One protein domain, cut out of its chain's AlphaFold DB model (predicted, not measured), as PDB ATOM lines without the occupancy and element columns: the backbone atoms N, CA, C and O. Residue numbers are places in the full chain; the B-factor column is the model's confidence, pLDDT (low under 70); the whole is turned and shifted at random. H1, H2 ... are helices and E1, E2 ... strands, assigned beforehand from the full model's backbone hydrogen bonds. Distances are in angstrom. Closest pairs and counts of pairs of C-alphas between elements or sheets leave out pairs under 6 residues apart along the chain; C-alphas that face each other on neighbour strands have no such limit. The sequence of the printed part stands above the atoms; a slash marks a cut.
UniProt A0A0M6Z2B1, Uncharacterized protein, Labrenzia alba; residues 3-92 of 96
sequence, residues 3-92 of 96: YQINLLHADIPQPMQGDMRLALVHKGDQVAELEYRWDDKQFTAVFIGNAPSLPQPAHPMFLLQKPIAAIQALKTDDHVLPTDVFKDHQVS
ATOM      1  N   TYR A   3     197.924 129.875 197.848       97.25
ATOM      2  CA  TYR A   3     198.281 129.519 199.218       97.25
ATOM      3  C   TYR A   3     198.066 130.716 200.133       97.25
ATOM      4  O   TYR A   3     198.430 131.839 199.783       97.25
ATOM      5  N   GLN A   4     197.512 130.461 201.312       98.00
ATOM      6  CA  GLN A   4     197.489 131.435 202.395       98.00
ATOM      7  C   GLN A   4     198.820 131.381 203.137       98.00
ATOM      8  O   GLN A   4     199.417 130.312 203.286       98.00
ATOM      9  N   ILE A   5     199.282 132.539 203.583       98.19
ATOM     10  CA  ILE A   5     200.494 132.675 204.378       98.19
ATOM     11  C   ILE A   5     200.072 133.093 205.776       98.19
ATOM     12  O   ILE A   5     199.436 134.132 205.942       98.19
ATOM     13  N   ASN A   6     200.458 132.303 206.773       97.94
ATOM     14  CA  ASN A   6     200.223 132.634 208.173       97.94
ATOM     15  C   ASN A   6     201.554 132.901 208.868       97.94
ATOM     16  O   ASN A   6     202.508 132.139 208.709       97.94
ATOM     17  N   LEU A   7     201.607 133.958 209.674       97.69
ATOM     18  CA  LEU A   7     202.740 134.216 210.552       97.69
ATOM     19  C   LEU A   7     202.714 133.231 211.727       97.69
ATOM     20  O   LEU A   7     201.758 133.222 212.499       97.69
ATOM     21  N   LEU A   8     203.758 132.413 211.863       97.25
ATOM     22  CA  LEU A   8     203.923 131.511 213.008       97.25
ATOM     23  C   LEU A   8     204.725 132.174 214.122       97.25
ATOM     24  O   LEU A   8     204.384 132.073 215.298       97.25
ATOM     25  N   HIS A   9     205.814 132.833 213.739       96.00
ATOM     26  CA  HIS A   9     206.736 133.483 214.654       96.00
ATOM     27  C   HIS A   9     207.436 134.642 213.954       96.00
ATOM     28  O   HIS A   9     207.703 134.571 212.753       96.00
ATOM     29  N   ALA A  10     207.756 135.681 214.717       96.25
ATOM     30  CA  ALA A  10     208.705 136.700 214.316       96.25
ATOM     31  C   ALA A  10     209.366 137.327 215.540       96.25
ATOM     32  O   ALA A  10     208.672 137.731 216.477       96.25
ATOM     33  N   ASP A  11     210.683 137.464 215.470       96.56
ATOM     34  CA  ASP A  11     211.486 138.288 216.363       96.56
ATOM     35  C   ASP A  11     212.351 139.206 215.497       96.56
ATOM     36  O   ASP A  11     213.280 138.771 214.817       96.56
ATOM     37  N   ILE A  12     211.984 140.486 215.439       94.62
ATOM     38  CA  ILE A  12     212.632 141.486 214.581       94.62
ATOM     39  C   ILE A  12     213.016 142.677 215.464       94.62
ATOM     40  O   ILE A  12     212.324 143.699 215.462       94.62
ATOM     41  N   PRO A  13     214.087 142.558 216.269       92.06
ATOM     42  CA  PRO A  13     214.512 143.630 217.163       92.06
ATOM     43  C   PRO A  13     214.973 144.879 216.404       92.06
ATOM     44  O   PRO A  13     214.872 145.987 216.934       92.06
ATOM     45  N   GLN A  14     215.497 144.723 215.181       91.19
ATOM     46  CA  GLN A  14     215.984 145.822 214.342       91.19
ATOM     47  C   GLN A  14     215.742 145.537 212.851       91.19
ATOM     48  O   GLN A  14     215.647 144.379 212.454       91.19
ATOM     49  N   PRO A  15     215.718 146.559 211.972       85.81
ATOM     50  CA  PRO A  15     215.497 146.339 210.539       85.81
ATOM     51  C   PRO A  15     216.478 145.344 209.899       85.81
ATOM     52  O   PRO A  15     216.077 144.519 209.082       85.81
ATOM     53  N   MET A  16     217.749 145.384 210.312       89.50
ATOM     54  CA  MET A  16     218.817 144.507 209.814       89.50
ATOM     55  C   MET A  16     219.115 143.332 210.750       89.50
ATOM     56  O   MET A  16     220.204 142.780 210.686       89.50
ATOM     57  N   GLN A  17     218.192 142.958 211.636       95.25
ATOM     58  CA  GLN A  17     218.347 141.795 212.503       95.25
ATOM     59  C   GLN A  17     216.978 141.212 212.826       95.25
ATOM     60  O   GLN A  17     216.181 141.846 213.517       95.25
ATOM     61  N   GLY A  18     216.727 139.989 212.378       96.38
ATOM     62  CA  GLY A  18     215.507 139.299 212.753       96.38
ATOM     63  C   GLY A  18     215.390 137.896 212.193       96.38
ATOM     64  O   GLY A  18     216.163 137.459 211.333       96.38
ATOM     65  N   ASP A  19     214.389 137.198 212.697       97.44
ATOM     66  CA  ASP A  19     213.912 135.948 212.146       97.44
ATOM     67  C   ASP A  19     212.385 135.924 212.089       97.44
ATOM     68  O   ASP A  19     211.677 136.640 212.801       97.44
ATOM     69  N   MET A  20     211.877 135.140 211.147       97.19
ATOM     70  CA  MET A  20     210.459 135.009 210.879       97.19
ATOM     71  C   MET A  20     210.172 133.617 210.332       97.19
ATOM     72  O   MET A  20     210.867 133.131 209.436       97.19
ATOM     73  N   ARG A  21     209.100 132.999 210.827       98.31
ATOM     74  CA  ARG A  21     208.592 131.713 210.348       98.31
ATOM     75  C   ARG A  21     207.178 131.887 209.825       98.31
ATOM     76  O   ARG A  21     206.312 132.423 210.521       98.31
ATOM     77  N   LEU A  22     206.951 131.427 208.602       98.50
ATOM     78  CA  LEU A  22     205.662 131.481 207.928       98.50
ATOM     79  C   LEU A  22     205.165 130.068 207.629       98.50
ATOM     80  O   LEU A  22     205.917 129.227 207.140       98.50
ATOM     81  N   ALA A  23     203.881 129.823 207.858       98.38
ATOM     82  CA  ALA A  23     203.203 128.631 207.371       98.38
ATOM     83  C   ALA A  23     202.661 128.877 205.964       98.38
ATOM     84  O   ALA A  23     201.967 129.867 205.716       98.38
ATOM     85  N   LEU A  24     202.929 127.931 205.065       97.94
ATOM     86  CA  LEU A  24     202.251 127.816 203.783       97.94
ATOM     87  C   LEU A  24     200.988 126.972 203.992       97.94
ATOM     88  O   LEU A  24     201.083 125.793 204.338       97.94
ATOM     89  N   VAL A  25     199.814 127.569 203.797       98.12
ATOM     90  CA  VAL A  25     198.514 126.959 204.107       98.12
ATOM     91  C   VAL A  25     197.696 126.745 202.836       98.12
ATOM     92  O   VAL A  25     197.552 127.641 202.002       98.12
ATOM     93  N   HIS A  26     197.112 125.555 202.701       96.75
ATOM     94  CA  HIS A  26     196.144 125.234 201.657       96.75
ATOM     95  C   HIS A  26     194.888 124.626 202.279       96.75
ATOM     96  O   HIS A  26     194.966 123.617 202.969       96.75
ATOM     97  N   LYS A  27     193.718 125.227 202.016       94.56
ATOM     98  CA  LYS A  27     192.413 124.770 202.542       94.56
ATOM     99  C   LYS A  27     192.373 124.596 204.074       94.56
ATOM    100  O   LYS A  27     191.633 123.761 204.575       94.56
ATOM    101  N   GLY A  28     193.131 125.414 204.803       94.94
ATOM    102  CA  GLY A  28     193.218 125.371 206.266       94.94
ATOM    103  C   GLY A  28     194.329 124.471 206.811       94.94
ATOM    104  O   GLY A  28     194.691 124.622 207.974       94.94
ATOM    105  N   ASP A  29     194.931 123.621 205.976       96.75
ATOM    106  CA  ASP A  29     196.031 122.750 206.378       96.75
ATOM    107  C   ASP A  29     197.384 123.413 206.109       96.75
ATOM    108  O   ASP A  29     197.643 123.913 205.010       96.75
ATOM    109  N   GLN A  30     198.274 123.391 207.102       97.81
ATOM    110  CA  GLN A  30     199.675 123.755 206.902       97.81
ATOM    111  C   GLN A  30     200.370 122.652 206.096       97.81
ATOM    112  O   GLN A  30     200.500 121.520 206.555       97.81
ATOM    113  N   VAL A  31     200.832 122.994 204.893       97.69
ATOM    114  CA  VAL A  31     201.445 122.046 203.947       97.69
ATOM    115  C   VAL A  31     202.967 122.173 203.862       97.69
ATOM    116  O   VAL A  31     203.640 121.235 203.437       97.69
ATOM    117  N   ALA A  32     203.519 123.317 204.266       98.12
ATOM    118  CA  ALA A  32     204.954 123.550 204.402       98.12
ATOM    119  C   ALA A  32     205.215 124.733 205.339       98.12
ATOM    120  O   ALA A  32     204.295 125.451 205.745       98.12
ATOM    121  N   GLU A  33     206.485 124.948 205.648       98.44
ATOM    122  CA  GLU A  33     206.954 126.078 206.430       98.44
ATOM    123  C   GLU A  33     208.126 126.777 205.741       98.44
ATOM    124  O   GLU A  33     208.902 126.159 205.008       98.44
ATOM    125  N   LEU A  34     208.226 128.083 205.960       98.50
ATOM    126  CA  LEU A  34     209.249 128.954 205.408       98.50
ATOM    127  C   LEU A  34     209.932 129.670 206.566       98.50
ATOM    128  O   LEU A  34     209.276 130.396 207.317       98.50
ATOM    129  N   GLU A  35     211.239 129.491 206.690       98.44
ATOM    130  CA  GLU A  35     212.044 130.202 207.673       98.44
ATOM    131  C   GLU A  35     212.874 131.270 206.975       98.44
ATOM    132  O   GLU A  35     213.509 131.018 205.948       98.44
ATOM    133  N   TYR A  36     212.889 132.459 207.559       98.06
ATOM    134  CA  TYR A  36     213.701 133.584 207.129       98.06
ATOM    135  C   TYR A  36     214.499 134.069 208.323       98.06
ATOM    136  O   TYR A  36     213.940 134.300 209.391       98.06
ATOM    137  N   ARG A  37     215.801 134.253 208.138       97.81
ATOM    138  CA  ARG A  37     216.681 134.821 209.152       97.81
ATOM    139  C   ARG A  37     217.671 135.760 208.498       97.81
ATOM    140  O   ARG A  37     218.250 135.425 207.463       97.81
ATOM    141  N   TRP A  38     217.888 136.913 209.108       97.25
ATOM    142  CA  TRP A  38     218.847 137.886 208.615       97.25
ATOM    143  C   TRP A  38     219.544 138.639 209.738       97.25
ATOM    144  O   TRP A  38     219.016 138.815 210.837       97.25
ATOM    145  N   ASP A  39     220.752 139.079 209.423       96.81
ATOM    146  CA  ASP A  39     221.538 140.022 210.200       96.81
ATOM    147  C   ASP A  39     222.251 141.010 209.250       96.81
ATOM    148  O   ASP A  39     221.969 141.068 208.048       96.81
ATOM    149  N   ASP A  40     223.178 141.806 209.779       95.56
ATOM    150  CA  ASP A  40     223.962 142.787 209.023       95.56
ATOM    151  C   ASP A  40     224.971 142.163 208.044       95.56
ATOM    152  O   ASP A  40     225.570 142.876 207.234       95.56
ATOM    153  N   LYS A  41     225.167 140.841 208.094       97.12
ATOM    154  CA  LYS A  41     226.161 140.108 207.299       97.12
ATOM    155  C   LYS A  41     225.528 139.167 206.295       97.12
ATOM    156  O   LYS A  41     226.126 138.916 205.248       97.12
ATOM    157  N   GLN A  42     224.367 138.607 206.612       97.12
ATOM    158  CA  GLN A  42     223.774 137.553 205.807       97.12
ATOM    159  C   GLN A  42     222.252 137.509 205.893       97.12
ATOM    160  O   GLN A  42     221.620 137.911 206.866       97.12
ATOM    161  N   PHE A  43     221.680 136.912 204.855       96.38
ATOM    162  CA  PHE A  43     220.290 136.505 204.790       96.38
ATOM    163  C   PHE A  43     220.243 135.010 204.472       96.38
ATOM    164  O   PHE A  43     220.951 134.534 203.584       96.38
ATOM    165  N   THR A  44     219.420 134.264 205.201       97.69
ATOM    166  CA  THR A  44     219.171 132.839 204.979       97.69
ATOM    167  C   THR A  44     217.672 132.602 204.902       97.69
ATOM    168  O   THR A  44     216.912 133.098 205.732       97.69
ATOM    169  N   ALA A  45     217.260 131.816 203.911       98.06
ATOM    170  CA  ALA A  45     215.887 131.370 203.759       98.06
ATOM    171  C   ALA A  45     215.860 129.851 203.579       98.06
ATOM    172  O   ALA A  45     216.639 129.303 202.795       98.06
ATOM    173  N   VAL A  46     214.969 129.178 204.302       98.31
ATOM    174  CA  VAL A  46     214.840 127.719 204.296       98.31
ATOM    175  C   VAL A  46     213.395 127.347 204.012       98.31
ATOM    176  O   VAL A  46     212.473 127.826 204.664       98.31
ATOM    177  N   PHE A  47     213.201 126.471 203.030       98.31
ATOM    178  CA  PHE A  47     211.921 125.817 202.792       98.31
ATOM    179  C   PHE A  47     211.904 124.478 203.533       98.31
ATOM    180  O   PHE A  47     212.750 123.620 203.270       98.31
ATOM    181  N   ILE A  48     210.936 124.289 204.427       98.38
ATOM    182  CA  ILE A  48     210.739 123.059 205.193       98.38
ATOM    183  C   ILE A  48     209.465 122.381 204.693       98.38
ATOM    184  O   ILE A  48     208.344 122.818 204.956       98.38
ATOM    185  N   GLY A  49     209.641 121.290 203.956       96.38
ATOM    186  CA  GLY A  49     208.544 120.502 203.409       96.38
ATOM    187  C   GLY A  49     208.985 119.656 202.220       96.38
ATOM    188  O   GLY A  49     210.164 119.607 201.870       96.38
ATOM    189  N   ASN A  50     208.019 119.013 201.566       96.56
ATOM    190  CA  ASN A  50     208.247 118.254 200.339       96.56
ATOM    191  C   ASN A  50     207.564 118.957 199.158       96.56
ATOM    192  O   ASN A  50     206.388 118.721 198.891       96.56
ATOM    193  N   ALA A  51     208.291 119.838 198.463       95.19
ATOM    194  CA  ALA A  51     207.720 120.695 197.419       95.19
ATOM    195  C   ALA A  51     206.979 119.926 196.295       95.19
ATOM    196  O   ALA A  51     205.886 120.354 195.924       95.19
ATOM    197  N   PRO A  52     207.476 118.772 195.797       96.38
ATOM    198  CA  PRO A  52     206.739 117.924 194.851       96.38
ATOM    199  C   PRO A  52     205.398 117.370 195.354       96.38
ATOM    200  O   PRO A  52     204.559 117.002 194.539       96.38
ATOM    201  N   SER A  53     205.196 117.273 196.671       96.19
ATOM    202  CA  SER A  53     203.954 116.767 197.275       96.19
ATOM    203  C   SER A  53     202.962 117.868 197.645       96.19
ATOM    204  O   SER A  53     201.894 117.563 198.173       96.19
ATOM    205  N   LEU A  54     203.294 119.136 197.399       96.12
ATOM    206  CA  LEU A  54     202.364 120.229 197.641       96.12
ATOM    207  C   LEU A  54     201.164 120.162 196.681       96.12
ATOM    208  O   LEU A  54     201.316 119.695 195.552       96.12
ATOM    209  N   PRO A  55     199.989 120.690 197.081       94.94
ATOM    210  CA  PRO A  55     198.799 120.742 196.227       94.94
ATOM    211  C   PRO A  55     199.039 121.346 194.832       94.94
ATOM    212  O   PRO A  55     198.490 120.869 193.846       94.94
ATOM    213  N   GLN A  56     199.877 122.380 194.762       96.00
ATOM    214  CA  GLN A  56     200.513 122.890 193.549       96.00
ATOM    215  C   GLN A  56     202.030 122.864 193.765       96.00
ATOM    216  O   GLN A  56     202.547 123.718 194.500       96.00
ATOM    217  N   PRO A  57     202.744 121.904 193.161       96.00
ATOM    218  CA  PRO A  57     204.192 121.845 193.233       96.00
ATOM    219  C   PRO A  57     204.835 123.086 192.617       96.00
ATOM    220  O   PRO A  57     204.430 123.551 191.556       96.00
ATOM    221  N   ALA A  58     205.879 123.598 193.260       95.69
ATOM    222  CA  ALA A  58     206.713 124.660 192.717       95.69
ATOM    223  C   ALA A  58     208.136 124.530 193.246       95.69
ATOM    224  O   ALA A  58     208.377 123.921 194.288       95.69
ATOM    225  N   HIS A  59     209.095 125.124 192.536       96.44
ATOM    226  CA  HIS A  59     210.463 125.166 193.032       96.44
ATOM    227  C   HIS A  59     210.514 125.947 194.364       96.44
ATOM    228  O   HIS A  59     209.940 127.040 194.427       96.44
ATOM    229  N   PRO A  60     211.223 125.460 195.405       96.69
ATOM    230  CA  PRO A  60     211.275 126.107 196.720       96.69
ATOM    231  C   PRO A  60     211.616 127.598 196.688       96.69
ATOM    232  O   PRO A  60     211.046 128.375 197.442       96.69
ATOM    233  N   MET A  61     212.478 128.028 195.762       96.31
ATOM    234  CA  MET A  61     212.798 129.454 195.594       96.31
ATOM    235  C   MET A  61     211.574 130.328 195.290       96.31
ATOM    236  O   MET A  61     211.469 131.419 195.844       96.31
ATOM    237  N   PHE A  62     210.624 129.861 194.474       95.94
ATOM    238  CA  PHE A  62     209.389 130.614 194.229       95.94
ATOM    239  C   PHE A  62     208.534 130.696 195.494       95.94
ATOM    240  O   PHE A  62     207.994 131.756 195.808       95.94
ATOM    241  N   LEU A  63     208.451 129.588 196.234       96.75
ATOM    242  CA  LEU A  63     207.697 129.498 197.484       96.75
ATOM    243  C   LEU A  63     208.308 130.368 198.590       96.75
ATOM    244  O   LEU A  63     207.568 130.875 199.422       96.75
ATOM    245  N   LEU A  64     209.623 130.599 198.567       97.62
ATOM    246  CA  LEU A  64     210.312 131.502 199.493       97.62
ATOM    247  C   LEU A  64     210.196 132.975 199.080       97.62
ATOM    248  O   LEU A  64     210.048 133.839 199.941       97.62
ATOM    249  N   GLN A  65     210.254 133.283 197.783       96.94
ATOM    250  CA  GLN A  65     210.250 134.667 197.298       96.94
ATOM    251  C   GLN A  65     208.859 135.309 197.350       96.94
ATOM    252  O   GLN A  65     208.724 136.459 197.778       96.94
ATOM    253  N   LYS A  66     207.822 134.597 196.889       97.06
ATOM    254  CA  LYS A  66     206.482 135.181 196.718       97.06
ATOM    255  C   LYS A  66     205.865 135.709 198.024       97.06
ATOM    256  O   LYS A  66     205.293 136.795 197.968       97.06
ATOM    257  N   PRO A  67     205.996 135.040 199.186       96.94
ATOM    258  CA  PRO A  67     205.459 135.556 200.446       96.94
ATOM    259  C   PRO A  67     206.075 136.888 200.855       96.94
ATOM    260  O   PRO A  67     205.350 137.801 201.230       96.94
ATOM    261  N   ILE A  68     207.397 137.033 200.716       96.06
ATOM    262  CA  ILE A  68     208.082 138.291 201.028       96.06
ATOM    263  C   ILE A  68     207.593 139.407 200.102       96.06
ATOM    264  O   ILE A  68     207.295 140.501 200.573       96.06
ATOM    265  N   ALA A  69     207.443 139.127 198.804       96.31
ATOM    266  CA  ALA A  69     206.904 140.100 197.856       96.31
ATOM    267  C   ALA A  69     205.460 140.513 198.198       96.31
ATOM    268  O   ALA A  69     205.147 141.701 198.176       96.31
ATOM    269  N   ALA A  70     204.600 139.555 198.559       97.06
ATOM    270  CA  ALA A  70     203.219 139.823 198.956       97.06
ATOM    271  C   ALA A  70     203.138 140.661 200.243       97.06
ATOM    272  O   ALA A  70     202.380 141.624 200.294       97.06
ATOM    273  N   ILE A  71     203.962 140.346 201.249       96.00
ATOM    274  CA  ILE A  71     204.074 141.134 202.485       96.00
ATOM    275  C   ILE A  71     204.468 142.577 202.161       96.00
ATOM    276  O   ILE A  71     203.809 143.506 202.614       96.00
ATOM    277  N   GLN A  72     205.509 142.777 201.347       94.38
ATOM    278  CA  GLN A  72     205.970 144.123 200.985       94.38
ATOM    279  C   GLN A  72     204.912 144.916 200.210       94.38
ATOM    280  O   GLN A  72     204.767 146.110 200.444       94.38
ATOM    281  N   ALA A  73     204.146 144.263 199.333       96.12
ATOM    282  CA  ALA A  73     203.070 144.911 198.584       96.12
ATOM    283  C   ALA A  73     201.886 145.355 199.465       96.12
ATOM    284  O   ALA A  73     201.167 146.275 199.087       96.12
ATOM    285  N   LEU A  74     201.684 144.709 200.619       96.00
ATOM    286  CA  LEU A  74     200.625 145.029 201.584       96.00
ATOM    287  C   LEU A  74     201.075 146.020 202.667       96.00
ATOM    288  O   LEU A  74     200.253 146.488 203.452       96.00
ATOM    289  N   LYS A  75     202.369 146.348 202.751       94.38
ATOM    290  CA  LYS A  75     202.845 147.337 203.721       94.38
ATOM    291  C   LYS A  75     202.261 148.721 203.424       94.38
ATOM    292  O   LYS A  75     202.166 149.145 202.277       94.38
ATOM    293  N   THR A  76     201.958 149.444 204.493       93.88
ATOM    294  CA  THR A  76     201.569 150.856 204.490       93.88
ATOM    295  C   THR A  76     202.536 151.622 205.394       93.88
ATOM    296  O   THR A  76     203.382 151.011 206.056       93.88
ATOM    297  N   ASP A  77     202.410 152.947 205.451       92.06
ATOM    298  CA  ASP A  77     203.234 153.781 206.337       92.06
ATOM    299  C   ASP A  77     202.960 153.517 207.831       92.06
ATOM    300  O   ASP A  77     203.830 153.759 208.669       92.06
ATOM    301  N   ASP A  78     201.793 152.956 208.165       91.94
ATOM    302  CA  ASP A  78     201.420 152.581 209.535       91.94
ATOM    303  C   ASP A  78     202.096 151.269 209.993       91.94
ATOM    304  O   ASP A  78     202.158 150.971 211.189       91.94
ATOM    305  N   HIS A  79     202.635 150.482 209.055       93.44
ATOM    306  CA  HIS A  79     203.311 149.213 209.323       93.44
ATOM    307  C   HIS A  79     204.800 149.414 209.632       93.44
ATOM    308  O   HIS A  79     205.652 149.480 208.735       93.44
ATOM    309  N   VAL A  80     205.130 149.428 210.927       88.31
ATOM    310  CA  VAL A  80     206.503 149.586 211.432       88.31
ATOM    311  C   VAL A  80     207.365 148.382 211.041       88.31
ATOM    312  O   VAL A  80     208.450 148.540 210.477       88.31
ATOM    313  N   LEU A  81     206.868 147.166 211.276       89.19
ATOM    314  CA  LEU A  81     207.518 145.909 210.908       89.19
ATOM    315  C   LEU A  81     206.871 145.291 209.659       89.19
ATOM    316  O   LEU A  81     205.682 145.484 209.411       89.19
ATOM    317  N   PRO A  82     207.607 144.489 208.866       88.19
ATOM    318  CA  PRO A  82     207.007 143.735 207.764       88.19
ATOM    319  C   PRO A  82     205.890 142.795 208.221       88.19
ATOM    320  O   PRO A  82     204.941 142.568 207.486       88.19
ATOM    321  N   THR A  83     205.981 142.269 209.439       92.25
ATOM    322  CA  THR A  83     204.988 141.357 210.010       92.25
ATOM    323  C   THR A  83     203.736 142.056 210.528       92.25
ATOM    324  O   THR A  83     202.760 141.380 210.846       92.25
ATOM    325  N   ASP A  84     203.716 143.390 210.573       93.88
ATOM    326  CA  ASP A  84     202.520 144.123 210.986       93.88
ATOM    327  C   ASP A  84     201.358 143.921 210.012       93.88
ATOM    328  O   ASP A  84     200.219 143.917 210.461       93.88
ATOM    329  N   VAL A  85     201.638 143.610 208.738       95.19
ATOM    330  CA  VAL A  85     200.605 143.311 207.729       95.19
ATOM    331  C   VAL A  85     199.695 142.149 208.127       95.19
ATOM    332  O   VAL A  85     198.588 142.029 207.628       95.19
ATOM    333  N   PHE A  86     200.140 141.250 209.012       94.88
ATOM    334  CA  PHE A  86     199.312 140.131 209.467       94.88
ATOM    335  C   PHE A  86     198.260 140.550 210.509       94.88
ATOM    336  O   PHE A  86     197.423 139.730 210.885       94.88
ATOM    337  N   LYS A  87     198.296 141.797 211.003       91.88
ATOM    338  CA  LYS A  87     197.311 142.327 211.960       91.88
ATOM    339  C   LYS A  87     195.999 142.713 211.279       91.88
ATOM    340  O   LYS A  87     194.949 142.646 211.914       91.88
ATOM    341  N   ASP A  88     196.063 143.117 210.017       92.38
ATOM    342  CA  ASP A  88     194.955 143.713 209.271       92.38
ATOM    343  C   ASP A  88     194.774 143.132 207.858       92.38
ATOM    344  O   ASP A  88     193.701 143.284 207.266       92.38
ATOM    345  N   HIS A  89     195.761 142.395 207.336       91.62
ATOM    346  CA  HIS A  89     195.675 141.723 206.045       91.62
ATOM    347  C   HIS A  89     195.792 140.201 206.135       91.62
ATOM    348  O   HIS A  89     196.547 139.620 206.915       91.62
ATOM    349  N   GLN A  90     195.071 139.537 205.230       93.75
ATOM    350  CA  GLN A  90     195.301 138.136 204.905       93.75
ATOM    351  C   GLN A  90     196.312 138.049 203.761       93.75
ATOM    352  O   GLN A  90     196.005 138.381 202.616       93.75
ATOM    353  N   VAL A  91     197.516 137.568 204.060       96.50
ATOM    354  CA  VAL A  91     198.568 137.397 203.055       96.50
ATOM    355  C   VAL A  91     198.315 136.114 202.264       96.50
ATOM    356  O   VAL A  91     198.078 135.048 202.831       96.50
ATOM    357  N   SER A  92     198.359 136.202 200.938       97.00
ATOM    358  CA  SER A  92     198.218 135.053 200.038       97.00
ATOM    359  C   SER A  92     199.184 135.163 198.866       97.00
ATOM    360  O   SER A  92     199.535 136.264 198.444       97.00
TER     361      SER A  92
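Overview. This is residues 3 to 92 of the 96 residues of an uncharacterized protein of Labrenzia alba (UniProt A0A0M6Z2B1). One twisted sheet of four antiparallel strands forms a wall, with the long helix H1 crossing one face and the short helix H2 packed beside edge strand E1; the other face is bare. The last residues, 91 to 92, fold back beside residues 4 to 5 of E1 as a short antiparallel pairing. The printed part has 90 residues with four named strands and two named helices, in the order E1 E2 E3 E4 H1 H2, of mixed class; the sheet's order is E1 - E2 - E3 - E4, a meander, each strand the antiparallel neighbour of the one before. It is compact, with a radius of gyration of the C-alphas of 13.0 A and spans of 36 by 31 by 19 A.

Along the chain. E1 is residues 3 to 14, 28.4 A long, from C-alpha 3 at (198.281, 129.519, 199.218), and bends by 63 degrees at residue 11. E2 is residues 17 to 26, 29.7 A; E3 is 29 to 38, 27.5 A, and bends by 51 degrees at residue 32; E4 is 43 to 48, 16.5 A. H1 is residues 60 to 74, 22.3 A. H2 is residues 82 to 87, 10.7 A, ending at C-alpha 87 (197.311, 142.327, 211.960).

Arrangement. Hairpins E1 and E2, E2 and E3, and E3 and E4 have N 6 and O 23 at 3.1 A, N 22 and O 34 at 2.8 A, and N 35 and O 46 at 2.9 A, within hydrogen-bond range. H1 is on the sheet; its closest C-alphas to E4 are Pro 60 and Phe 47, 6.1 A. H2 is on the sheet at a height of 7.6 A; its closest C-alphas to E1 are Phe 86 and Leu 7, 6.9 A. H1 touches H2 with residues 71 to 74 alone, closest C-alphas Leu 74 and Val 85, 6.4 A; they are only just about perpendicular, at 70.1 degrees. O i to N i+4 pairs are within range in 9 of 11 for H1 and 0 of 2 for H2, where 2 of 3 O i to N i+3 pairs are.

Size, cuts and confidence. The farthest C-alphas, of Ser 53 and Asp 77, are 38.1 A apart. The printed part has no cut; the link E4 to H1 is long. No printed residue is under 70 in pLDDT.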